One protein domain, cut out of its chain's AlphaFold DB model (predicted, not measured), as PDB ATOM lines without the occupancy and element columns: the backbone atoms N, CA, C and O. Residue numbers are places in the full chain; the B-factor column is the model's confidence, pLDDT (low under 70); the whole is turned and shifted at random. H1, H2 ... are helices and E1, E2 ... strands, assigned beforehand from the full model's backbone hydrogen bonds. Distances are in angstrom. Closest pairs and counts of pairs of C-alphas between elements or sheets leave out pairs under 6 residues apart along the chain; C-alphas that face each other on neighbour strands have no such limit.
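Overview. This is residues 28 to 129 of the 133 residues of an uncharacterized protein of Candidatus Poribacteria bacterium (UniProt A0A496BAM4). Little regular structure is here: H3 and H4 pack together, short H1 and H2 meet at a corner, hairpin E1 and E2 is a thin arm, and residues 102 to 129 trail away without a named element. Of 102 printed residues, 40 are in named elements, H1 H2 H3 E1 E2 H4, a mixed class. It is loose, radius of gyration of the C-alphas 16.2 A, spanning 48 by 32 by 22 A.

Along the chain. Find C-alpha 35 at (-29.158, -12.845, 9.354), where H1, residues 35 to 38, begins. Next come H2, 45 to 50; H3, 54 to 67, 19.8 A long; E1, 79 to 83; E2, 86 to 89; and H4, 95 to 101, ending at (-30.801, -22.102, 23.343).

Arrangement. H1 touches H2 only at the corner, closest C-alphas 37 and 46, 5.5 A. H3 touches H4, closest C-alphas 62 and 101, 5.4 A, at a steep tilt of 50 degrees. In the antiparallel hairpin E1 and E2, N 80 and O 88 are within hydrogen-bond range, 2.9 A. Every O i to N i+4 pair is within range in H2, H3 and H4; H1 is too short for one.

Size, cuts and confidence. The printed part has no cut. H3 to E1 is a long link. Residues 116 to 120 have pLDDT under 70.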
ATOM      1  N   GLY A  28     -26.811 -10.070  30.154       96.06
ATOM      2  CA  GLY A  28     -27.322 -10.454  28.846       96.06
ATOM      3  C   GLY A  28     -26.656  -9.768  27.664       96.06
ATOM      4  O   GLY A  28     -26.117  -8.669  27.791       96.06
ATOM      5  N   MET A  29     -26.738 -10.432  26.512       96.94
ATOM      6  CA  MET A  29     -26.307  -9.916  25.212       96.94
ATOM      7  C   MET A  29     -27.529  -9.616  24.336       96.94
ATOM      8  O   MET A  29     -28.454 -10.423  24.265       96.94
ATOM      9  N   ASN A  30     -27.524  -8.459  23.675       95.44
ATOM     10  CA  ASN A  30     -28.552  -8.056  22.714       95.44
ATOM     11  C   ASN A  30     -28.065  -8.286  21.277       95.44
ATOM     12  O   ASN A  30     -26.880  -8.532  21.061       95.44
ATOM     13  N   HIS A  31     -28.970  -8.139  20.311       94.25
ATOM     14  CA  HIS A  31     -28.707  -8.307  18.881       94.25
ATOM     15  C   HIS A  31     -28.235  -9.722  18.510       94.25
ATOM     16  O   HIS A  31     -27.390  -9.917  17.640       94.25
ATOM     17  N   ILE A  32     -28.791 -10.738  19.180       95.75
ATOM     18  CA  ILE A  32     -28.504 -12.138  18.853       95.75
ATOM     19  C   ILE A  32     -29.379 -12.549  17.666       95.75
ATOM     20  O   ILE A  32     -30.547 -12.887  17.842       95.75
ATOM     21  N   ASP A  33     -28.808 -12.516  16.464       95.12
ATOM     22  CA  ASP A  33     -29.488 -12.859  15.214       95.12
ATOM     23  C   ASP A  33     -28.507 -13.490  14.202       95.12
ATOM     24  O   ASP A  33     -27.307 -13.214  14.214       95.12
ATOM     25  N   SER A  34     -29.009 -14.363  13.322       94.75
ATOM     26  CA  SER A  34     -28.189 -15.097  12.338       94.75
ATOM     27  C   SER A  34     -28.188 -14.489  10.930       94.75
ATOM     28  O   SER A  34     -27.514 -15.012  10.045       94.75
ATOM     29  N   ALA A  35     -28.942 -13.417  10.681       92.81
ATOM     30  CA  ALA A  35     -29.158 -12.845   9.354       92.81
ATOM     31  C   ALA A  35     -27.852 -12.420   8.683       92.81
ATOM     32  O   ALA A  35     -27.648 -12.736   7.514       92.81
ATOM     33  N   ALA A  36     -26.935 -11.799   9.432       90.38
ATOM     34  CA  ALA A  36     -25.638 -11.384   8.903       90.38
ATOM     35  C   ALA A  36     -24.830 -12.568   8.338       90.38
ATOM     36  O   ALA A  36     -24.163 -12.436   7.315       90.38
ATOM     37  N   LEU A  37     -24.952 -13.760   8.933       94.56
ATOM     38  CA  LEU A  37     -24.256 -14.970   8.475       94.56
ATOM     39  C   LEU A  37     -24.793 -15.502   7.139       94.56
ATOM     40  O   LEU A  37     -24.140 -16.329   6.505       94.56
ATOM     41  N   ARG A  38     -25.979 -15.048   6.719       92.06
ATOM     42  CA  ARG A  38     -26.677 -15.496   5.504       92.06
ATOM     43  C   ARG A  38     -26.486 -14.554   4.318       92.06
ATOM     44  O   ARG A  38     -27.032 -14.817   3.247       92.06
ATOM     45  N   TYR A  39     -25.746 -13.463   4.495       91.12
ATOM     46  CA  TYR A  39     -25.358 -12.586   3.397       91.12
ATOM     47  C   TYR A  39     -24.262 -13.213   2.530       91.12
ATOM     48  O   TYR A  39     -23.514 -14.083   2.979       91.12
ATOM     49  N   VAL A  40     -24.167 -12.766   1.275       92.00
ATOM     50  CA  VAL A  40     -23.187 -13.281   0.299       92.00
ATOM     51  C   VAL A  40     -21.758 -13.009   0.779       92.00
ATOM     52  O   VAL A  40     -20.865 -13.831   0.603       92.00
ATOM     53  N   GLU A  41     -21.568 -11.884   1.458       94.19
ATOM     54  CA  GLU A  41     -20.322 -11.411   2.053       94.19
ATOM     55  C   GLU A  41     -19.808 -12.318   3.180       94.19
ATOM     56  O   GLU A  41     -18.618 -12.302   3.481       94.19
ATOM     57  N   SER A  42     -20.682 -13.139   3.771       94.62
ATOM     58  CA  SER A  42     -20.322 -14.115   4.805       94.62
ATOM     59  C   SER A  42     -19.747 -15.418   4.231       94.62
ATOM     60  O   SER A  42     -19.539 -16.370   4.979       94.62
ATOM     61  N   ASP A  43     -19.495 -15.488   2.917       96.00
ATOM     62  CA  ASP A  43     -18.775 -16.576   2.230       96.00
ATOM     63  C   ASP A  43     -19.312 -17.990   2.547       96.00
ATOM     64  O   ASP A  43     -18.575 -18.965   2.682       96.00
ATOM     65  N   GLY A  44     -20.629 -18.112   2.745       96.44
ATOM     66  CA  GLY A  44     -21.278 -19.391   3.046       96.44
ATOM     67  C   GLY A  44     -21.026 -19.944   4.457       96.44
ATOM     68  O   GLY A  44     -21.294 -21.122   4.690       96.44
ATOM     69  N   VAL A  45     -20.556 -19.131   5.417       97.12
ATOM     70  CA  VAL A  45     -20.370 -19.534   6.833       97.12
ATOM     71  C   VAL A  45     -21.607 -20.236   7.400       97.12
ATOM     72  O   VAL A  45     -21.477 -21.242   8.092       97.12
ATOM     73  N   TRP A  46     -22.808 -19.752   7.066       97.69
ATOM     74  CA  TRP A  46     -24.065 -20.357   7.510       97.69
ATOM     75  C   TRP A  46     -24.195 -21.847   7.162       97.69
ATOM     76  O   TRP A  46     -24.610 -22.661   7.991       97.69
ATOM     77  N   GLU A  47     -23.822 -22.214   5.940       97.50
ATOM     78  CA  GLU A  47     -23.862 -23.598   5.482       97.50
ATOM     79  C   GLU A  47     -22.720 -24.405   6.096       97.50
ATOM     80  O   GLU A  47     -22.957 -25.481   6.644       97.50
ATOM     81  N   ARG A  48     -21.490 -23.883   6.031       97.62
ATOM     82  CA  ARG A  48     -20.291 -24.631   6.432       97.62
ATOM     83  C   ARG A  48     -20.247 -24.942   7.926       97.62
ATOM     84  O   ARG A  48     -19.872 -26.050   8.288       97.62
ATOM     85  N   GLU A  49     -20.614 -23.979   8.772       97.56
ATOM     86  CA  GLU A  49     -20.481 -24.107  10.231       97.56
ATOM     87  C   GLU A  49     -21.761 -24.633  10.894       97.56
ATOM     88  O   GLU A  49     -21.696 -25.282  11.934       97.56
ATOM     89  N   PHE A  50     -22.931 -24.369  10.300       98.12
ATOM     90  CA  PHE A  50     -24.223 -24.659  10.936       98.12
ATOM     91  C   PHE A  50     -25.144 -25.541  10.093       98.12
ATOM     92  O   PHE A  50     -26.296 -25.747  10.473       98.12
ATOM     93  N   ALA A  51     -24.681 -26.055   8.948       97.81
ATOM     94  CA  ALA A  51     -25.450 -26.924   8.052       97.81
ATOM     95  C   ALA A  51     -26.826 -26.341   7.677       97.81
ATOM     96  O   ALA A  51     -27.822 -27.059   7.576       97.81
ATOM     97  N   ASN A  52     -26.888 -25.017   7.508       96.88
ATOM     98  CA  ASN A  52     -28.122 -24.266   7.289       96.88
ATOM     99  C   ASN A  52     -29.183 -24.415   8.407       96.88
ATOM    100  O   ASN A  52     -30.372 -24.200   8.163       96.88
ATOM    101  N   SER A  53     -28.781 -24.763   9.633       97.62
ATOM    102  CA  SER A  53     -29.672 -25.047  10.761       97.62
ATOM    103  C   SER A  53     -29.626 -23.968  11.837       97.62
ATOM    104  O   SER A  53     -28.599 -23.709  12.466       97.62
ATOM    105  N   HIS A  54     -30.794 -23.383  12.111       96.94
ATOM    106  CA  HIS A  54     -30.946 -22.409  13.189       96.94
ATOM    107  C   HIS A  54     -30.787 -23.017  14.578       96.94
ATOM    108  O   HIS A  54     -30.191 -22.387  15.445       96.94
ATOM    109  N   GLU A  55     -31.224 -24.261  14.769       98.25
ATOM    110  CA  GLU A  55     -31.004 -24.980  16.021       98.25
ATOM    111  C   GLU A  55     -29.507 -25.195  16.291       98.25
ATOM    112  O   GLU A  55     -29.048 -24.940  17.403       98.25
ATOM    113  N   GLN A  56     -28.728 -25.621  15.286       98.44
ATOM    114  CA  GLN A  56     -27.282 -25.832  15.467       98.44
ATOM    115  C   GLN A  56     -26.566 -24.524  15.808       98.44
ATOM    116  O   GLN A  56     -25.760 -24.487  16.736       98.44
ATOM    117  N   TRP A  57     -26.913 -23.442  15.109       98.25
ATOM    118  CA  TRP A  57     -26.388 -22.114  15.404       98.25
ATOM    119  C   TRP A  57     -26.747 -21.636  16.813       98.25
ATOM    120  O   TRP A  57     -25.865 -21.197  17.542       98.25
ATOM    121  N   LEU A  58     -28.006 -21.771  17.240       98.12
ATOM    122  CA  LEU A  58     -28.426 -21.347  18.580       98.12
ATOM    123  C   LEU A  58     -27.744 -22.140  19.689       98.12
ATOM    124  O   LEU A  58     -27.372 -21.560  20.708       98.12
ATOM    125  N   ARG A  59     -27.543 -23.446  19.496       98.31
ATOM    126  CA  ARG A  59     -26.796 -24.274  20.451       98.31
ATOM    127  C   ARG A  59     -25.342 -23.817  20.570       98.31
ATOM    128  O   ARG A  59     -24.835 -23.749  21.687       98.31
ATOM    129  N   ALA A  60     -24.703 -23.464  19.451       98.25
ATOM    130  CA  ALA A  60     -23.352 -22.906  19.446       98.25
ATOM    131  C   ALA A  60     -23.300 -21.543  20.155       98.25
ATOM    132  O   ALA A  60     -22.548 -21.384  21.109       98.25
ATOM    133  N   VAL A  61     -24.185 -20.608  19.788       97.75
ATOM    134  CA  VAL A  61     -24.284 -19.284  20.429       97.75
ATOM    135  C   VAL A  61     -24.528 -19.402  21.932       97.75
ATOM    136  O   VAL A  61     -23.893 -18.707  22.718       97.75
ATOM    137  N   ALA A  62     -25.426 -20.287  22.364       98.25
ATOM    138  CA  ALA A  62     -25.696 -20.488  23.783       98.25
ATOM    139  C   ALA A  62     -24.488 -21.082  24.529       98.25
ATOM    140  O   ALA A  62     -24.302 -20.798  25.713       98.25
ATOM    141  N   SER A  63     -23.676 -21.916  23.870       98.25
ATOM    142  CA  SER A  63     -22.399 -22.379  24.428       98.25
ATOM    143  C   SER A  63     -21.436 -21.206  24.595       98.25
ATOM    144  O   SER A  63     -20.982 -20.953  25.707       98.25
ATOM    145  N   ASP A  64     -21.223 -20.432  23.527       98.31
ATOM    146  CA  ASP A  64     -20.310 -19.286  23.515       98.31
ATOM    147  C   ASP A  64     -20.685 -18.247  24.581       98.31
ATOM    148  O   ASP A  64     -19.835 -17.787  25.339       98.31
ATOM    149  N   LEU A  65     -21.975 -17.914  24.706       98.38
ATOM    150  CA  LEU A  65     -22.457 -16.971  25.716       98.38
ATOM    151  C   LEU A  65     -22.131 -17.441  27.137       98.38
ATOM    152  O   LEU A  65     -21.653 -16.635  27.939       98.38
ATOM    153  N   ARG A  66     -22.354 -18.725  27.448       98.00
ATOM    154  CA  ARG A  66     -22.020 -19.289  28.766       98.00
ATOM    155  C   ARG A  66     -20.510 -19.265  29.008       98.00
ATOM    156  O   ARG A  66     -20.090 -18.857  30.090       98.00
ATOM    157  N   ASP A  67     -19.710 -19.628  28.007       98.50
ATOM    158  CA  ASP A  67     -18.245 -19.631  28.096       98.50
ATOM    159  C   ASP A  67     -17.674 -18.218  28.297       98.50
ATOM    160  O   ASP A  67     -16.690 -18.030  29.016       98.50
ATOM    161  N   TRP A  68     -18.322 -17.199  27.728       98.31
ATOM    162  CA  TRP A  68     -17.967 -15.789  27.919       98.31
ATOM    163  C   TRP A  68     -18.517 -15.186  29.221       98.31
ATOM    164  O   TRP A  68     -18.203 -14.040  29.546       98.31
ATOM    165  N   GLY A  69     -19.319 -15.936  29.982       98.00
ATOM    166  CA  GLY A  69     -19.881 -15.513  31.265       98.00
ATOM    167  C   GLY A  69     -21.209 -14.751  31.179       98.00
ATOM    168  O   GLY A  69     -21.659 -14.212  32.193       98.00
ATOM    169  N   PHE A  70     -21.857 -14.712  30.013       98.44
ATOM    170  CA  PHE A  70     -23.242 -14.256  29.890       98.44
ATOM    171  C   PHE A  70     -24.205 -15.349  30.360       98.44
ATOM    172  O   PHE A  70     -23.985 -16.542  30.153       98.44
ATOM    173  N   ASN A  71     -25.307 -14.941  30.987       97.50
ATOM    174  CA  ASN A  71     -26.303 -15.867  31.533       97.50
ATOM    175  C   ASN A  71     -27.737 -15.586  31.065       97.50
ATOM    176  O   ASN A  71     -28.643 -16.319  31.455       97.50
ATOM    177  N   THR A  72     -27.933 -14.570  30.222       98.19
ATOM    178  CA  THR A  72     -29.244 -14.206  29.683       98.19
ATOM    179  C   THR A  72     -29.160 -13.887  28.193       98.19
ATOM    180  O   THR A  72     -28.259 -13.185  27.737       98.19
ATOM    181  N   ILE A  73     -30.145 -14.332  27.425       98.06
ATOM    182  CA  ILE A  73     -30.397 -13.853  26.066       98.06
ATOM    183  C   ILE A  73     -31.230 -12.574  26.156       98.06
ATOM    184  O   ILE A  73     -32.337 -12.573  26.691       98.06
ATOM    185  N   GLY A  74     -30.682 -11.465  25.672       96.19
ATOM    186  CA  GLY A  74     -31.381 -10.189  25.598       96.19
ATOM    187  C   GLY A  74     -32.251 -10.091  24.345       96.19
ATOM    188  O   GLY A  74     -32.891 -11.051  23.924       96.19
ATOM    189  N   TRP A  75     -32.277  -8.910  23.736       94.50
ATOM    190  CA  TRP A  75     -33.023  -8.662  22.505       94.50
ATOM    191  C   TRP A  75     -32.438  -9.451  21.323       94.50
ATOM    192  O   TRP A  75     -31.230  -9.438  21.107       94.50
ATOM    193  N   THR A  76     -33.284 -10.138  20.550       95.50
ATOM    194  CA  THR A  76     -32.870 -11.135  19.538       95.50
ATOM    195  C   THR A  76     -33.158 -10.694  18.101       95.50
ATOM    196  O   THR A  76     -33.462 -11.520  17.246       95.50
ATOM    197  N   GLN A  77     -33.203  -9.389  17.849       91.94
ATOM    198  CA  GLN A  77     -33.488  -8.849  16.523       91.94
ATOM    199  C   GLN A  77     -32.336  -7.963  16.069       91.94
ATOM    200  O   GLN A  77     -31.725  -7.275  16.883       91.94
ATOM    201  N   GLU A  78     -32.085  -7.952  14.765       91.06
ATOM    202  CA  GLU A  78     -31.078  -7.104  14.133       91.06
ATOM    203  C   GLU A  78     -31.694  -6.337  12.966       91.06
ATOM    204  O   GLU A  78     -32.623  -6.820  12.320       91.06
ATOM    205  N   VAL A  79     -31.194  -5.137  12.686       89.06
ATOM    206  CA  VAL A  79     -31.544  -4.368  11.500       89.06
ATOM    207  C   VAL A  79     -30.988  -5.083  10.267       89.06
ATOM    208  O   VAL A  79     -29.788  -5.112  10.015       89.06
ATOM    209  N   VAL A  80     -31.886  -5.648   9.463       89.94
ATOM    210  CA  VAL A  80     -31.536  -6.403   8.248       89.94
ATOM    211  C   VAL A  80     -31.782  -5.611   6.967       89.94
ATOM    212  O   VAL A  80     -31.266  -5.961   5.911       89.94
ATOM    213  N   ILE A  81     -32.556  -4.527   7.043       87.38
ATOM    214  CA  ILE A  81     -32.759  -3.589   5.935       87.38
ATOM    215  C   ILE A  81     -32.431  -2.192   6.438       87.38
ATOM    216  O   ILE A  81     -33.032  -1.739   7.413       87.38
ATOM    217  N   ILE A  82     -31.507  -1.519   5.749       86.75
ATOM    218  CA  ILE A  82     -31.109  -0.134   6.008       86.75
ATOM    219  C   ILE A  82     -31.197   0.624   4.686       86.75
ATOM    220  O   ILE A  82     -30.339   0.490   3.816       86.75
ATOM    221  N   THR A  83     -32.260   1.404   4.528       84.75
ATOM    222  CA  THR A  83     -32.463   2.299   3.382       84.75
ATOM    223  C   THR A  83     -32.984   3.640   3.876       84.75
ATOM    224  O   THR A  83     -33.487   3.740   4.998       84.75
ATOM    225  N   GLU A  84     -32.843   4.691   3.069       81.38
ATOM    226  CA  GLU A  84     -33.301   6.028   3.448       81.38
ATOM    227  C   GLU A  84     -34.789   6.003   3.843       81.38
ATOM    228  O   GLU A  84     -35.651   5.594   3.068       81.38
ATOM    229  N   GLY A  85     -35.075   6.383   5.092       75.00
ATOM    230  CA  GLY A  85     -36.422   6.382   5.668       75.00
ATOM    231  C   GLY A  85     -36.968   5.016   6.105       75.00
ATOM    232  O   GLY A  85     -37.950   4.996   6.838       75.00
ATOM    233  N   TYR A  86     -36.353   3.888   5.736       79.81
ATOM    234  CA  TYR A  86     -36.908   2.555   5.992       79.81
ATOM    235  C   TYR A  86     -35.874   1.598   6.594       79.81
ATOM    236  O   TYR A  86     -34.992   1.080   5.900       79.81
ATOM    237  N   HIS A  87     -36.028   1.347   7.899       85.38
ATOM    238  CA  HIS A  87     -35.240   0.380   8.660       85.38
ATOM    239  C   HIS A  87     -36.129  -0.761   9.141       85.38
ATOM    240  O   HIS A  87     -37.140  -0.528   9.811       85.38
ATOM    241  N   ARG A  88     -35.739  -2.001   8.844       85.12
ATOM    242  CA  ARG A  88     -36.492  -3.186   9.267       85.12
ATOM    243  C   ARG A  88     -35.607  -4.142  10.042       85.12
ATOM    244  O   ARG A  88     -34.532  -4.513   9.574       85.12
ATOM    245  N   HIS A  89     -36.107  -4.560  11.199       88.94
ATOM    246  CA  HIS A  89     -35.492  -5.614  11.988       88.94
ATOM    247  C   HIS A  89     -35.910  -7.002  11.485       88.94
ATOM    248  O   HIS A  89     -36.996  -7.165  10.915       88.94
ATOM    249  N   SER A  90     -35.072  -8.007  11.723       91.19
ATOM    250  CA  SER A  90     -35.448  -9.418  11.639       91.19
ATOM    251  C   SER A  90     -36.605  -9.732  12.599       91.19
ATOM    252  O   SER A  90     -36.971  -8.927  13.460       91.19
ATOM    253  N   ARG A  91     -37.237 -10.900  12.443       90.94
ATOM    254  CA  ARG A  91     -38.258 -11.354  13.400       90.94
ATOM    255  C   ARG A  91     -37.614 -11.683  14.758       90.94
ATOM    256  O   ARG A  91     -36.464 -12.110  14.770       90.94
ATOM    257  N   PRO A  92     -38.337 -11.553  15.884       92.75
ATOM    258  CA  PRO A  92     -37.848 -12.069  17.160       92.75
ATOM    259  C   PRO A  92     -37.760 -13.602  17.139       92.75
ATOM    260  O   PRO A  92     -38.302 -14.263  16.238       92.75
ATOM    261  N   PHE A  93     -37.100 -14.164  18.152       95.75
ATOM    262  CA  PHE A  93     -37.067 -15.610  18.348       95.75
ATOM    263  C   PHE A  93     -38.455 -16.173  18.658       95.75
ATOM    264  O   PHE A  93     -39.269 -15.527  19.326       95.75
ATOM    265  N   THR A  94     -38.719 -17.384  18.167       95.81
ATOM    266  CA  THR A  94     -39.911 -18.158  18.524       95.81
ATOM    267  C   THR A  94     -39.740 -18.827  19.886       95.81
ATOM    268  O   THR A  94     -38.652 -18.859  20.464       95.81
ATOM    269  N   TYR A  95     -40.828 -19.400  20.404       95.38
ATOM    270  CA  TYR A  95     -40.789 -20.191  21.631       95.38
ATOM    271  C   TYR A  95     -39.774 -21.343  21.544       95.38
ATOM    272  O   TYR A  95     -38.968 -21.524  22.457       95.38
ATOM    273  N   GLU A  96     -39.781 -22.083  20.432       97.56
ATOM    274  CA  GLU A  96     -38.904 -23.230  20.179       97.56
ATOM    275  C   GLU A  96     -37.431 -22.821  20.125       97.56
ATOM    276  O   GLU A  96     -36.577 -23.526  20.653       97.56
ATOM    277  N   GLU A  97     -37.132 -21.656  19.551       97.81
ATOM    278  CA  GLU A  97     -35.768 -21.130  19.462       97.81
ATOM    279  C   GLU A  97     -35.186 -20.810  20.841       97.81
ATOM    280  O   GLU A  97     -34.036 -21.154  21.123       97.81
ATOM    281  N   TYR A  98     -35.999 -20.265  21.751       97.56
ATOM    282  CA  TYR A  98     -35.591 -20.140  23.150       97.56
ATOM    283  C   TYR A  98     -35.370 -21.505  23.819       97.56
ATOM    284  O   TYR A  98     -34.438 -21.635  24.613       97.56
ATOM    285  N   GLN A  99     -36.164 -22.533  23.484       97.56
ATOM    286  CA  GLN A  99     -35.950 -23.885  24.023       97.56
ATOM    287  C   GLN A  99     -34.648 -24.515  23.507       97.56
ATOM    288  O   GLN A  99     -33.973 -25.220  24.250       97.56
ATOM    289  N   TRP A 100     -34.270 -24.271  22.249       98.31
ATOM    290  CA  TRP A 100     -33.006 -24.767  21.698       98.31
ATOM    291  C   TRP A 100     -31.784 -24.121  22.349       98.31
ATOM    292  O   TRP A 100     -30.787 -24.810  22.576       98.31
ATOM    293  N   ALA A 101     -31.862 -22.820  22.647       97.69
ATOM    294  CA  ALA A 101     -30.801 -22.102  23.343       97.69
ATOM    295  C   ALA A 101     -30.682 -22.519  24.822       97.69
ATOM    296  O   ALA A 101     -29.573 -22.571  25.365       97.69
ATOM    297  N   ASP A 102     -31.811 -22.852  25.460       97.12
ATOM    298  CA  ASP A 102     -31.892 -23.324  26.849       97.12
ATOM    299  C   ASP A 102     -31.207 -22.362  27.842       97.12
ATOM    300  O   ASP A 102     -30.372 -22.729  28.676       97.12
ATOM    301  N   MET A 103     -31.499 -21.071  27.693       97.19
ATOM    302  CA  MET A 103     -30.972 -20.000  28.540       97.19
ATOM    303  C   MET A 103     -32.108 -19.108  29.042       97.19
ATOM    304  O   MET A 103     -33.096 -18.931  28.326       97.19
ATOM    305  N   PRO A 104     -31.967 -18.484  30.228       96.94
ATOM    306  CA  PRO A 104     -32.816 -17.364  30.622       96.94
ATOM    307  C   PRO A 104     -32.861 -16.303  29.520       96.94
ATOM    308  O   PRO A 104     -31.844 -16.039  28.878       96.94
ATOM    309  N   TYR A 105     -34.015 -15.674  29.295       96.69
ATOM    310  CA  TYR A 105     -34.163 -14.693  28.221       96.69
ATOM    311  C   TYR A 105     -35.104 -13.541  28.571       96.69
ATOM    312  O   TYR A 105     -35.991 -13.661  29.418       96.69
ATOM    313  N   CYS A 106     -34.929 -12.421  27.870       94.69
ATOM    314  CA  CYS A 106     -35.873 -11.314  27.831       94.69
ATOM    315  C   CYS A 106     -36.545 -11.277  26.455       94.69
ATOM    316  O   CYS A 106     -35.896 -10.999  25.449       94.69
ATOM    317  N   HIS A 107     -37.851 -11.542  26.408       92.75
ATOM    318  CA  HIS A 107     -38.617 -11.461  25.167       92.75
ATOM    319  C   HIS A 107     -39.233 -10.073  24.998       92.75
ATOM    320  O   HIS A 107     -39.865  -9.553  25.921       92.75
ATOM    321  N   LEU A 108     -39.060  -9.476  23.818       89.12
ATOM    322  CA  LEU A 108     -39.712  -8.215  23.483       89.12
ATOM    323  C   LEU A 108     -41.202  -8.468  23.240       89.12
ATOM    324  O   LEU A 108     -41.566  -9.197  22.322       89.12
ATOM    325  N   LEU A 109     -42.051  -7.807  24.023       87.56
ATOM    326  CA  LEU A 109     -43.484  -7.724  23.766       87.56
ATOM    327  C   LEU A 109     -43.774  -6.368  23.111       87.56
ATOM    328  O   LEU A 109     -43.749  -5.349  23.809       87.56
ATOM    329  N   PRO A 110     -43.981  -6.313  21.784       80.69
ATOM    330  CA  PRO A 110     -44.309  -5.064  21.122       80.69
ATOM    331  C   PRO A 110     -45.678  -4.585  21.606       80.69
ATOM    332  O   PRO A 110     -46.678  -5.281  21.461       80.69
ATOM    333  N   PHE A 111     -45.704  -3.395  22.199       83.19
ATOM    334  CA  PHE A 111     -46.932  -2.754  22.666       83.19
ATOM    335  C   PHE A 111     -47.559  -1.870  21.580       83.19
ATOM    336  O   PHE A 111     -48.773  -1.849  21.421       83.19
ATOM    337  N   THR A 112     -46.732  -1.170  20.796       83.94
ATOM    338  CA  THR A 112     -47.165  -0.346  19.659       83.94
ATOM    339  C   THR A 112     -46.134  -0.349  18.534       83.94
ATOM    340  O   THR A 112     -44.935  -0.531  18.760       83.94
ATOM    341  N   GLU A 113     -46.588  -0.070  17.311       71.50
ATOM    342  CA  GLU A 113     -45.735   0.182  16.139       71.50
ATOM    343  C   GLU A 113     -45.230   1.641  16.114       71.50
ATOM    344  O   GLU A 113     -45.396   2.378  15.144       71.50
ATOM    345  N   ALA A 114     -44.606   2.073  17.215       72.56
ATOM    346  CA  ALA A 114     -44.112   3.440  17.419       72.56
ATOM    347  C   ALA A 114     -42.611   3.605  17.093       72.56
ATOM    348  O   ALA A 114     -41.945   4.531  17.561       72.56
ATOM    349  N   HIS A 115     -42.031   2.683  16.321       72.75
ATOM    350  CA  HIS A 115     -40.592   2.663  16.072       72.75
ATOM    351  C   HIS A 115     -40.180   3.753  15.071       72.75
ATOM    352  O   HIS A 115     -40.367   3.589  13.868       72.75
ATOM    353  N   GLN A 116     -39.552   4.828  15.564       69.25
ATOM    354  CA  GLN A 116     -39.214   6.062  14.821       69.25
ATOM    355  C   GLN A 116     -38.447   5.879  13.495       69.25
ATOM    356  O   GLN A 116     -38.390   6.799  12.686       69.25
ATOM    357  N   TRP A 117     -37.828   4.716  13.286       67.69
ATOM    358  CA  TRP A 117     -37.026   4.404  12.098       67.69
ATOM    359  C   TRP A 117     -37.806   3.685  10.981       67.69
ATOM    360  O   TRP A 117     -37.214   3.314   9.964       67.69
ATOM    361  N   GLN A 118     -39.107   3.447  11.174       67.38
ATOM    362  CA  GLN A 118     -40.006   2.918  10.145       67.38
ATOM    363  C   GLN A 118     -40.760   4.057   9.451       67.38
ATOM    364  O   GLN A 118     -41.076   5.058  10.075       67.38
ATOM    365  N   VAL A 119     -41.094   3.904   8.167       65.81
ATOM    366  CA  VAL A 119     -41.922   4.899   7.448       65.81
ATOM    367  C   VAL A 119     -43.363   4.903   7.975       65.81
ATOM    368  O   VAL A 119     -44.028   5.934   7.982       65.81
ATOM    369  N   GLU A 120     -43.843   3.752   8.443       68.62
ATOM    370  CA  GLU A 120     -45.228   3.528   8.867       68.62
ATOM    371  C   GLU A 120     -45.419   3.714  10.381       68.62
ATOM    372  O   GLU A 120     -46.239   3.024  10.982       68.62
ATOM    373  N   VAL A 121     -44.673   4.626  11.024       73.06
ATOM    374  CA  VAL A 121     -44.835   4.866  12.470       73.06
ATOM    375  C   VAL A 121     -46.274   5.252  12.772       73.06
ATOM    376  O   VAL A 121     -46.786   6.257  12.270       73.06
ATOM    377  N   ARG A 122     -46.910   4.484  13.652       77.50
ATOM    378  CA  ARG A 122     -48.214   4.823  14.209       77.50
ATOM    379  C   ARG A 122     -48.024   5.243  15.654       77.50
ATOM    380  O   ARG A 122     -47.446   4.519  16.457       77.50
ATOM    381  N   MET A 123     -48.551   6.416  15.980       83.88
ATOM    382  CA  MET A 123     -48.625   6.921  17.348       83.88
ATOM    383  C   MET A 123     -50.095   6.874  17.777       83.88
ATOM    384  O   MET A 123     -50.779   7.893  17.659       83.88
ATOM    385  N   PRO A 124     -50.622   5.693  18.159       84.19
ATOM    386  CA  PRO A 124     -52.010   5.582  18.585       84.19
ATOM    387  C   PRO A 124     -52.246   6.402  19.858       84.19
ATOM    388  O   PRO A 124     -51.344   6.560  20.685       84.19
ATOM    389  N   ASP A 125     -53.467   6.910  20.019       88.44
ATOM    390  CA  ASP A 125     -53.900   7.497  21.285       88.44
ATOM    391  C   ASP A 125     -54.103   6.374  22.307       88.44
ATOM    392  O   ASP A 125     -55.110   5.670  22.280       88.44
ATOM    393  N   LEU A 126     -53.119   6.203  23.191       89.69
ATOM    394  CA  LEU A 126     -53.107   5.159  24.221       89.69
ATOM    395  C   LEU A 126     -54.213   5.324  25.271       89.69
ATOM    396  O   LEU A 126     -54.411   4.420  26.075       89.69
ATOM    397  N   MET A 127     -54.880   6.481  25.306       91.19
ATOM    398  CA  MET A 127     -55.972   6.765  26.239       91.19
ATOM    399  C   MET A 127     -57.353   6.571  25.604       91.19
ATOM    400  O   MET A 127     -58.365   6.750  26.283       91.19
ATOM    401  N   ASN A 128     -57.417   6.254  24.310       92.12
ATOM    402  CA  ASN A 128     -58.671   5.929  23.648       92.12
ATOM    403  C   ASN A 128     -59.144   4.537  24.103       92.12
ATOM    404  O   ASN A 128     -58.348   3.603  24.144       92.12
ATOM    405  N   SER A 129     -60.438   4.388  24.397       92.06
ATOM    406  CA  SER A 129     -61.051   3.098  24.739       92.06
ATOM    407  C   SER A 129     -60.821   2.024  23.675       92.06
ATOM    408  O   SER A 129     -60.674   0.860  24.020       92.06
TER     409      SER A 129